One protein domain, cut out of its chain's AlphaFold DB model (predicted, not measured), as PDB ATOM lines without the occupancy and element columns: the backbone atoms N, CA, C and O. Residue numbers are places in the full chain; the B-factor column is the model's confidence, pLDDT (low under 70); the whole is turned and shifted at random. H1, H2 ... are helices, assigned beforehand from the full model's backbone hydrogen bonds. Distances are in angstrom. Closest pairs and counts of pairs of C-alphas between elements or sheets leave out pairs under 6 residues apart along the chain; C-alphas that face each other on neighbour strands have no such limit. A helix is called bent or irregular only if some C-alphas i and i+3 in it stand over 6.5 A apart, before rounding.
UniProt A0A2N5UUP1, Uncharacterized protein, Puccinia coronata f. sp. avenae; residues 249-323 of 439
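What this domain is: This is residues 249 to 323 of the 439 residues of an uncharacterized protein of Puccinia coronata f. sp. avenae (UniProt A0A2N5UUP1). Four helices joined end to end make a loose, open frame with an empty middle: the long helix H1, with short H2 following it at its end, makes one side, H3 makes the second and H4 the third, with corners at the tight links from H2 to H3 and from H3 to H4, and H4 comes back toward H1 and comes near it at Ser 259. Past that place residues 249 to 258, in H1, stick out as an arm, and at the other end of the printed part residues 317 to 323 stand free. The printed part has 75 residues, with four named helices in the order H1, H2, H3, H4 and no named strand; the class is all helix. The whole is loose, with a radius of gyration of the C-alphas of 15.0 A, and elongated, spanning 44 by 28 by 21 A.

Where its parts are: H1, the longest helix, is residues 249 to 272 and measures 31.9 A from C-alpha 249 at (-65.725, 56.596, 22.152) to C-alpha 272. It has a kink of 38 degrees near residue 262, and is neither bent nor irregular, but only just: C-alphas 262 and 265 are 6.4 A apart. H2 is residues 274 to 280, 9.8 A long. H3 is residues 285 to 300, 22.0 A long, with C-alpha 285 at (-38.082, 29.060, 44.365). H4 is residues 304 to 321, 25.3 A long, and ends with C-alpha 321 at (-61.975, 48.371, 45.002).

How they stand to each other: H1 is close to but not clearly touching H2; their closest C-alphas, of Leu 270 and Leu 276, are 6.6 A apart. Their lines stand at a steep tilt of 65 degrees, and they run the same way. H1 and H4 are also close but not clearly touching, about perpendicular at 78 degrees, with the closest C-alphas, of Ser 259 and Leu 316, 7.9 A apart. H2 and H3 are close but not clearly touching, about perpendicular at 74 degrees; their closest C-alphas, of Ile 279 and Thr 288, are 5.6 A apart. H3 and H4 are close but not clearly touching, at a steep tilt of 59 degrees, opposite ways; the closest C-alphas, of Leu 298 and Ile 304, are 5.6 A apart. H1 and H3 are apart, and so are H2 and H4. In H2, H3 and H4 every O i to N i+4 pair is within hydrogen-bond range; in H1, 18 of 20 are.

The domain as a whole: The C-alphas of Gly 250 and Pro 285, the two farthest apart, are 45.6 A from each other. The printed part has no cut, and the three links are tight. The mean pLDDT of the printed part is 74.4; 34 residues are under 70, among them residues 254 to 276.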
ATOM      1  N   MET A 249     -67.065  57.165  22.296       63.16
ATOM      2  CA  MET A 249     -65.725  56.596  22.152       63.16
ATOM      3  C   MET A 249     -64.651  57.576  22.666       63.16
ATOM      4  O   MET A 249     -63.629  57.152  23.195       63.16
ATOM      5  N   GLY A 250     -64.911  58.890  22.593       66.88
ATOM      6  CA  GLY A 250     -64.056  59.934  23.160       66.88
ATOM      7  C   GLY A 250     -63.967  59.917  24.689       66.88
ATOM      8  O   GLY A 250     -62.875  60.074  25.226       66.88
ATOM      9  N   GLN A 251     -65.067  59.661  25.404       69.12
ATOM     10  CA  GLN A 251     -65.067  59.551  26.869       69.12
ATOM     11  C   GLN A 251     -64.377  58.271  27.337       69.12
ATOM     12  O   GLN A 251     -63.578  58.319  28.269       69.12
ATOM     13  N   LEU A 252     -64.629  57.142  26.664       67.62
ATOM     14  CA  LEU A 252     -63.915  55.899  26.952       67.62
ATOM     15  C   LEU A 252     -62.421  56.066  26.673       67.62
ATOM     16  O   LEU A 252     -61.610  55.679  27.503       67.62
ATOM     17  N   LYS A 253     -62.050  56.703  25.556       74.38
ATOM     18  CA  LYS A 253     -60.653  57.001  25.231       74.38
ATOM     19  C   LYS A 253     -60.011  57.940  26.253       74.38
ATOM     20  O   LYS A 253     -58.858  57.721  26.598       74.38
ATOM     21  N   ALA A 254     -60.732  58.939  26.759       68.44
ATOM     22  CA  ALA A 254     -60.233  59.855  27.788       68.44
ATOM     23  C   ALA A 254     -60.077  59.177  29.160       68.44
ATOM     24  O   ALA A 254     -59.123  59.439  29.887       68.44
ATOM     25  N   GLN A 255     -60.989  58.275  29.523       67.81
ATOM     26  CA  GLN A 255     -60.870  57.484  30.750       67.81
ATOM     27  C   GLN A 255     -59.770  56.423  30.617       67.81
ATOM     28  O   GLN A 255     -58.956  56.267  31.523       67.81
ATOM     29  N   ALA A 256     -59.679  55.769  29.458       64.06
ATOM     30  CA  ALA A 256     -58.634  54.807  29.137       64.06
ATOM     31  C   ALA A 256     -57.251  55.466  29.051       64.06
ATOM     32  O   ALA A 256     -56.271  54.871  29.486       64.06
ATOM     33  N   SER A 257     -57.142  56.697  28.539       66.44
ATOM     34  CA  SER A 257     -55.874  57.433  28.527       66.44
ATOM     35  C   SER A 257     -55.442  57.807  29.945       66.44
ATOM     36  O   SER A 257     -54.277  57.624  30.295       66.44
ATOM     37  N   ARG A 258     -56.381  58.228  30.801       69.25
ATOM     38  CA  ARG A 258     -56.123  58.489  32.228       69.25
ATOM     39  C   ARG A 258     -55.730  57.219  32.989       69.25
ATOM     40  O   ARG A 258     -54.798  57.252  33.798       69.25
ATOM     41  N   SER A 259     -56.370  56.083  32.713       62.59
ATOM     42  CA  SER A 259     -55.970  54.807  33.313       62.59
ATOM     43  C   SER A 259     -54.623  54.331  32.769       62.59
ATOM     44  O   SER A 259     -53.786  53.885  33.540       62.59
ATOM     45  N   TYR A 260     -54.350  54.495  31.474       64.19
ATOM     46  CA  TYR A 260     -53.087  54.081  30.860       64.19
ATOM     47  C   TYR A 260     -51.884  54.813  31.463       64.19
ATOM     48  O   TYR A 260     -50.916  54.169  31.857       64.19
ATOM     49  N   VAL A 261     -51.978  56.137  31.644       66.44
ATOM     50  CA  VAL A 261     -50.920  56.949  32.280       66.44
ATOM     51  C   VAL A 261     -50.624  56.494  33.710       66.44
ATOM     52  O   VAL A 261     -49.499  56.617  34.183       66.44
ATOM     53  N   THR A 262     -51.616  55.945  34.405       61.34
ATOM     54  CA  THR A 262     -51.453  55.521  35.798       61.34
ATOM     55  C   THR A 262     -51.108  54.038  35.957       61.34
ATOM     56  O   THR A 262     -50.556  53.660  36.983       61.34
ATOM     57  N   ILE A 263     -51.379  53.208  34.947       62.38
ATOM     58  CA  ILE A 263     -50.994  51.789  34.902       62.38
ATOM     59  C   ILE A 263     -49.543  51.634  34.424       62.38
ATOM     60  O   ILE A 263     -48.836  50.740  34.891       62.38
ATOM     61  N   LEU A 264     -49.077  52.519  33.535       64.06
ATOM     62  CA  LEU A 264     -47.731  52.459  32.958       64.06
ATOM     63  C   LEU A 264     -46.600  52.358  33.987       64.06
ATOM     64  O   LEU A 264     -45.761  51.479  33.815       64.06
ATOM     65  N   PRO A 265     -46.564  53.167  35.064       62.53
ATOM     66  CA  PRO A 265     -45.491  53.089  36.052       62.53
ATOM     67  C   PRO A 265     -45.461  51.751  36.796       62.53
ATOM     68  O   PRO A 265     -44.387  51.234  37.069       62.53
ATOM     69  N   VAL A 266     -46.625  51.156  37.077       62.41
ATOM     70  CA  VAL A 266     -46.732  49.877  37.804       62.41
ATOM     71  C   VAL A 266     -46.335  48.706  36.911       62.41
ATOM     72  O   VAL A 266     -45.617  47.803  37.336       62.41
ATOM     73  N   VAL A 267     -46.759  48.730  35.647       64.19
ATOM     74  CA  VAL A 267     -46.352  47.723  34.659       64.19
ATOM     75  C   VAL A 267     -44.860  47.848  34.356       64.19
ATOM     76  O   VAL A 267     -44.176  46.836  34.227       64.19
ATOM     77  N   TRP A 268     -44.333  49.070  34.307       64.88
ATOM     78  CA  TRP A 268     -42.906  49.311  34.124       64.88
ATOM     79  C   TRP A 268     -42.089  48.907  35.352       64.88
ATOM     80  O   TRP A 268     -41.045  48.304  35.182       64.88
ATOM     81  N   ASP A 269     -42.556  49.121  36.582       65.62
ATOM     82  CA  ASP A 269     -41.873  48.596  37.776       65.62
ATOM     83  C   ASP A 269     -41.932  47.058  37.843       65.62
ATOM     84  O   ASP A 269     -41.008  46.397  38.312       65.62
ATOM     85  N   LEU A 270     -42.977  46.440  37.286       65.50
ATOM     86  CA  LEU A 270     -43.030  44.986  37.156       65.50
ATOM     87  C   LEU A 270     -42.014  44.467  36.122       65.50
ATOM     88  O   LEU A 270     -41.323  43.487  36.397       65.50
ATOM     89  N   ILE A 271     -41.927  45.119  34.955       63.97
ATOM     90  CA  ILE A 271     -41.078  44.712  33.819       63.97
ATOM     91  C   ILE A 271     -39.609  45.106  34.026       63.97
ATOM     92  O   ILE A 271     -38.709  44.316  33.752       63.97
ATOM     93  N   SER A 272     -39.366  46.332  34.477       58.19
ATOM     94  CA  SER A 272     -38.049  46.954  34.644       58.19
ATOM     95  C   SER A 272     -37.537  46.907  36.079       58.19
ATOM     96  O   SER A 272     -36.331  47.028  36.290       58.19
ATOM     97  N   GLY A 273     -38.416  46.729  37.066       57.75
ATOM     98  CA  GLY A 273     -38.022  46.604  38.463       57.75
ATOM     99  C   GLY A 273     -37.573  45.190  38.831       57.75
ATOM    100  O   GLY A 273     -37.795  44.202  38.126       57.75
ATOM    101  N   ASN A 274     -36.944  45.090  40.003       58.75
ATOM    102  CA  ASN A 274     -36.286  43.897  40.553       58.75
ATOM    103  C   ASN A 274     -37.166  42.629  40.670       58.75
ATOM    104  O   ASN A 274     -36.690  41.571  41.078       58.75
ATOM    105  N   ARG A 275     -38.459  42.708  40.340       65.81
ATOM    106  CA  ARG A 275     -39.409  41.592  40.373       65.81
ATOM    107  C   ARG A 275     -39.066  40.557  39.306       65.81
ATOM    108  O   ARG A 275     -38.831  39.402  39.658       65.81
ATOM    109  N   LEU A 276     -38.959  40.963  38.038       69.56
ATOM    110  CA  LEU A 276     -38.622  40.042  36.948       69.56
ATOM    111  C   LEU A 276     -37.199  39.490  37.091       69.56
ATOM    112  O   LEU A 276     -36.976  38.295  36.891       69.56
ATOM    113  N   SER A 277     -36.251  40.334  37.508       71.06
ATOM    114  CA  SER A 277     -34.866  39.908  37.735       71.06
ATOM    115  C   SER A 277     -34.761  38.899  38.885       71.06
ATOM    116  O   SER A 277     -34.054  37.905  38.743       71.06
ATOM    117  N   SER A 278     -35.507  39.080  39.982       72.31
ATOM    118  CA  SER A 278     -35.531  38.124  41.105       72.31
ATOM    119  C   SER A 278     -36.158  36.777  40.728       72.31
ATOM    120  O   SER A 278     -35.687  35.725  41.167       72.31
ATOM    121  N   ILE A 279     -37.185  36.792  39.867       78.31
ATOM    122  CA  ILE A 279     -37.823  35.579  39.335       78.31
ATOM    123  C   ILE A 279     -36.838  34.834  38.432       78.31
ATOM    124  O   ILE A 279     -36.670  33.624  38.592       78.31
ATOM    125  N   TYR A 280     -36.143  35.554  37.545       78.62
ATOM    126  CA  TYR A 280     -35.133  34.983  36.654       78.62
ATOM    127  C   TYR A 280     -33.906  34.456  37.408       78.62
ATOM    128  O   TYR A 280     -33.335  33.439  37.024       78.62
ATOM    129  N   ARG A 281     -33.515  35.105  38.510       84.44
ATOM    130  CA  ARG A 281     -32.423  34.658  39.391       84.44
ATOM    131  C   ARG A 281     -32.827  33.530  40.344       84.44
ATOM    132  O   ARG A 281     -31.987  33.098  41.126       84.44
ATOM    133  N   TRP A 282     -34.073  33.045  40.275       84.88
ATOM    134  CA  TRP A 282     -34.606  31.988  41.146       84.88
ATOM    135  C   TRP A 282     -34.449  32.289  42.644       84.88
ATOM    136  O   TRP A 282     -34.343  31.380  43.464       84.88
ATOM    137  N   GLU A 283     -34.467  33.567  43.022       88.50
ATOM    138  CA  GLU A 283     -34.170  33.999  44.393       88.50
ATOM    139  C   GLU A 283     -35.228  33.503  45.396       88.50
ATOM    140  O   GLU A 283     -34.939  33.274  46.565       88.50
ATOM    141  N   ASN A 284     -36.455  33.259  44.916       85.62
ATOM    142  CA  ASN A 284     -37.542  32.660  45.685       85.62
ATOM    143  C   ASN A 284     -38.157  31.462  44.938       85.62
ATOM    144  O   ASN A 284     -39.128  31.645  44.196       85.62
ATOM    145  N   PRO A 285     -37.688  30.219  45.169       87.31
ATOM    146  CA  PRO A 285     -38.082  29.060  44.365       87.31
ATOM    147  C   PRO A 285     -39.583  28.759  44.435       87.31
ATOM    148  O   PRO A 285     -40.173  28.385  43.429       87.31
ATOM    149  N   ARG A 286     -40.230  28.999  45.587       86.94
ATOM    150  CA  ARG A 286     -41.685  28.813  45.754       86.94
ATOM    151  C   ARG A 286     -42.513  29.765  44.890       86.94
ATOM    152  O   ARG A 286     -43.577  29.395  44.405       86.94
ATOM    153  N   ARG A 287     -42.050  31.007  44.724       82.12
ATOM    154  CA  ARG A 287     -42.744  31.999  43.892       82.12
ATOM    155  C   ARG A 287     -42.466  31.732  42.422       82.12
ATOM    156  O   ARG A 287     -43.401  31.714  41.631       82.12
ATOM    157  N   THR A 288     -41.215  31.444  42.072       87.00
ATOM    158  CA  THR A 288     -40.839  31.092  40.700       87.00
ATOM    159  C   THR A 288     -41.588  29.849  40.217       87.00
ATOM    160  O   THR A 288     -42.114  29.873  39.110       87.00
ATOM    161  N   SER A 289     -41.741  28.809  41.048       87.62
ATOM    162  CA  SER A 289     -42.513  27.614  40.678       87.62
ATOM    163  C   SER A 289     -43.990  27.917  40.440       87.62
ATOM    164  O   SER A 289     -44.577  27.359  39.519       87.62
ATOM    165  N   PHE A 290     -44.587  28.812  41.234       86.88
ATOM    166  CA  PHE A 290     -45.966  29.249  41.025       86.88
ATOM    167  C   PHE A 290     -46.119  29.975  39.685       86.88
ATOM    168  O   PHE A 290     -46.961  29.588  38.885       86.88
ATOM    169  N   TYR A 291     -45.257  30.954  39.389       85.44
ATOM    170  CA  TYR A 291     -45.298  31.668  38.107       85.44
ATOM    171  C   TYR A 291     -45.060  30.746  36.910       85.44
ATOM    172  O   TYR A 291     -45.719  30.891  35.884       85.44
ATOM    173  N   LEU A 292     -44.149  29.784  37.044       87.94
ATOM    174  CA  LEU A 292     -43.845  28.808  36.005       87.94
ATOM    175  C   LEU A 292     -45.032  27.859  35.783       87.94
ATOM    176  O   LEU A 292     -45.406  27.609  34.641       87.94
ATOM    177  N   PHE A 293     -45.691  27.414  36.855       90.50
ATOM    178  CA  PHE A 293     -46.932  26.642  36.774       90.50
ATOM    179  C   PHE A 293     -48.060  27.439  36.106       90.50
ATOM    180  O   PHE A 293     -48.700  26.931  35.190       90.50
ATOM    181  N   THR A 294     -48.274  28.697  36.503       86.50
ATOM    182  CA  THR A 294     -49.269  29.576  35.872       86.50
ATOM    183  C   THR A 294     -48.961  29.792  34.394       86.50
ATOM    184  O   THR A 294     -49.873  29.735  33.575       86.50
ATOM    185  N   TYR A 295     -47.691  29.983  34.032       87.00
ATOM    186  CA  TYR A 295     -47.266  30.092  32.639       87.00
ATOM    187  C   TYR A 295     -47.598  28.824  31.841       87.00
ATOM    188  O   TYR A 295     -48.203  28.924  30.777       87.00
ATOM    189  N   TYR A 296     -47.277  27.637  32.369       91.94
ATOM    190  CA  TYR A 296     -47.631  26.368  31.724       91.94
ATOM    191  C   TYR A 296     -49.143  26.174  31.600       91.94
ATOM    192  O   TYR A 296     -49.604  25.694  30.568       91.94
ATOM    193  N   LEU A 297     -49.916  26.572  32.612       90.00
ATOM    194  CA  LEU A 297     -51.376  26.492  32.589       90.00
ATOM    195  C   LEU A 297     -51.973  27.413  31.514       90.00
ATOM    196  O   LEU A 297     -52.824  26.992  30.737       90.00
ATOM    197  N   LEU A 298     -51.493  28.656  31.431       88.12
ATOM    198  CA  LEU A 298     -51.886  29.611  30.390       88.12
ATOM    199  C   LEU A 298     -51.508  29.133  28.995       88.12
ATOM    200  O   LEU A 298     -52.284  29.316  28.060       88.12
ATOM    201  N   TRP A 299     -50.314  28.555  28.863       91.50
ATOM    202  CA  TRP A 299     -49.826  28.021  27.603       91.50
ATOM    203  C   TRP A 299     -50.658  26.819  27.149       91.50
ATOM    204  O   TRP A 299     -51.076  26.774  25.999       91.50
ATOM    205  N   ALA A 300     -50.984  25.899  28.061       90.94
ATOM    206  CA  ALA A 300     -51.838  24.749  27.768       90.94
ATOM    207  C   ALA A 300     -53.254  25.155  27.323       90.94
ATOM    208  O   ALA A 300     -53.874  24.450  26.533       90.94
ATOM    209  N   MET A 301     -53.753  26.292  27.815       89.44
ATOM    210  CA  MET A 301     -55.071  26.827  27.466       89.44
ATOM    211  C   MET A 301     -55.048  27.782  26.258       89.44
ATOM    212  O   MET A 301     -56.105  28.277  25.882       89.44
ATOM    213  N   ASP A 302     -53.874  28.083  25.684       87.38
ATOM    214  CA  ASP A 302     -53.660  29.117  24.650       87.38
ATOM    215  C   ASP A 302     -54.225  30.508  25.031       87.38
ATOM    216  O   ASP A 302     -54.600  31.339  24.204       87.38
ATOM    217  N   MET A 303     -54.288  30.790  26.336       86.50
ATOM    218  CA  MET A 303     -54.921  31.992  26.905       86.50
ATOM    219  C   MET A 303     -53.908  33.085  27.256       86.50
ATOM    220  O   MET A 303     -54.218  34.001  28.018       86.50
ATOM    221  N   ILE A 304     -52.694  33.028  26.702       85.00
ATOM    222  CA  ILE A 304     -51.636  34.012  26.983       85.00
ATOM    223  C   ILE A 304     -52.099  35.452  26.681       85.00
ATOM    224  O   ILE A 304     -51.940  36.309  27.557       85.00
ATOM    225  N   PRO A 305     -52.725  35.759  25.522       79.44
ATOM    226  CA  PRO A 305     -53.181  37.120  25.235       79.44
ATOM    227  C   PRO A 305     -54.307  37.562  26.178       79.44
ATOM    228  O   PRO A 305     -54.317  38.697  26.654       79.44
ATOM    229  N   SER A 306     -55.229  36.645  26.486       76.62
ATOM    230  CA  SER A 306     -56.366  36.888  27.380       76.62
ATOM    231  C   SER A 306     -55.904  37.199  28.802       76.62
ATOM    232  O   SER A 306     -56.410  38.127  29.429       76.62
ATOM    233  N   PHE A 307     -54.878  36.504  29.292       79.56
ATOM    234  CA  PHE A 307     -54.321  36.755  30.616       79.56
ATOM    235  C   PHE A 307     -53.689  38.139  30.742       79.56
ATOM    236  O   PHE A 307     -53.843  38.770  31.779       79.56
ATOM    237  N   ILE A 308     -53.017  38.648  29.706       78.12
ATOM    238  CA  ILE A 308     -52.443  40.004  29.740       78.12
ATOM    239  C   ILE A 308     -53.561  41.043  29.902       78.12
ATOM    240  O   ILE A 308     -53.465  41.944  30.737       78.12
ATOM    241  N   VAL A 309     -54.646  40.890  29.137       74.81
ATOM    242  CA  VAL A 309     -55.815  41.777  29.220       74.81
ATOM    243  C   VAL A 309     -56.517  41.626  30.572       74.81
ATOM    244  O   VAL A 309     -56.823  42.625  31.220       74.81
ATOM    245  N   GLY A 310     -56.718  40.390  31.028       80.38
ATOM    246  CA  GLY A 310     -57.332  40.072  32.315       80.38
ATOM    247  C   GLY A 310     -56.517  40.574  33.503       80.38
ATOM    248  O   GLY A 310     -57.092  41.099  34.446       80.38
ATOM    249  N   TYR A 311     -55.188  40.501  33.441       79.06
ATOM    250  CA  TYR A 311     -54.292  41.041  34.463       79.06
ATOM    251  C   TYR A 311     -54.344  42.572  34.500       79.06
ATOM    252  O   TYR A 311     -54.418  43.166  35.576       79.06
ATOM    253  N   GLY A 312     -54.385  43.222  33.331       72.50
ATOM    254  CA  GLY A 312     -54.614  44.665  33.242       72.50
ATOM    255  C   GLY A 312     -55.968  45.076  33.830       72.50
ATOM    256  O   GLY A 312     -56.055  46.060  34.565       72.50
ATOM    257  N   LEU A 313     -57.015  44.293  33.561       73.44
ATOM    258  CA  LEU A 313     -58.349  44.523  34.110       73.44
ATOM    259  C   LEU A 313     -58.406  44.256  35.619       73.44
ATOM    260  O   LEU A 313     -59.014  45.034  36.345       73.44
ATOM    261  N   TYR A 314     -57.737  43.208  36.099       78.38
ATOM    262  CA  TYR A 314     -57.607  42.892  37.519       78.38
ATOM    263  C   TYR A 314     -56.947  44.043  38.277       78.38
ATOM    264  O   TYR A 314     -57.501  44.499  39.266       78.38
ATOM    265  N   MET A 315     -55.839  44.590  37.767       69.56
ATOM    266  CA  MET A 315     -55.185  45.768  38.352       69.56
ATOM    267  C   MET A 315     -56.112  46.992  38.377       69.56
ATOM    268  O   MET A 315     -56.112  47.768  39.334       69.56
ATOM    269  N   LEU A 316     -56.927  47.171  37.331       66.88
ATOM    270  CA  LEU A 316     -57.902  48.258  37.270       66.88
ATOM    271  C   LEU A 316     -59.003  48.081  38.324       66.88
ATOM    272  O   LEU A 316     -59.356  49.044  39.002       66.88
ATOM    273  N   ILE A 317     -59.515  46.858  38.475       72.56
ATOM    274  CA  ILE A 317     -60.543  46.498  39.453       72.56
ATOM    275  C   ILE A 317     -59.989  46.586  40.879       72.56
ATOM    276  O   ILE A 317     -60.623  47.197  41.729       72.56
ATOM    277  N   GLU A 318     -58.801  46.045  41.143       72.81
ATOM    278  CA  GLU A 318     -58.134  46.100  42.447       72.81
ATOM    279  C   GLU A 318     -57.948  47.546  42.905       72.81
ATOM    280  O   GLU A 318     -58.208  47.869  44.059       72.81
ATOM    281  N   ARG A 319     -57.598  48.448  41.986       64.25
ATOM    282  CA  ARG A 319     -57.476  49.876  42.289       64.25
ATOM    283  C   ARG A 319     -58.816  50.592  42.463       64.25
ATOM    284  O   ARG A 319     -58.884  51.576  43.193       64.25
ATOM    285  N   GLN A 320     -59.867  50.143  41.781       66.31
ATOM    286  CA  GLN A 320     -61.222  50.661  41.993       66.31
ATOM    287  C   GLN A 320     -61.778  50.218  43.354       66.31
ATOM    288  O   GLN A 320     -62.422  51.009  44.035       66.31
ATOM    289  N   LEU A 321     -61.512  48.968  43.747       65.44
ATOM    290  CA  LEU A 321     -61.975  48.371  45.002       65.44
ATOM    291  C   LEU A 321     -61.163  48.846  46.212       65.44
ATOM    292  O   LEU A 321     -61.734  49.066  47.275       65.44
ATOM    293  N   ASN A 322     -59.855  49.047  46.039       57.84
ATOM    294  CA  ASN A 322     -58.966  49.654  47.023       57.84
ATOM    295  C   ASN A 322     -58.558  51.048  46.534       57.84
ATOM    296  O   ASN A 322     -57.445  51.215  46.019       57.84
ATOM    297  N   PRO A 323     -59.434  52.064  46.666       58.53
ATOM    298  CA  PRO A 323     -59.044  53.428  46.363       58.53
ATOM    299  C   PRO A 323     -57.832  53.775  47.241       58.53
ATOM    300  O   PRO A 323     -57.904  53.626  48.466       58.53
TER     301      PRO A 323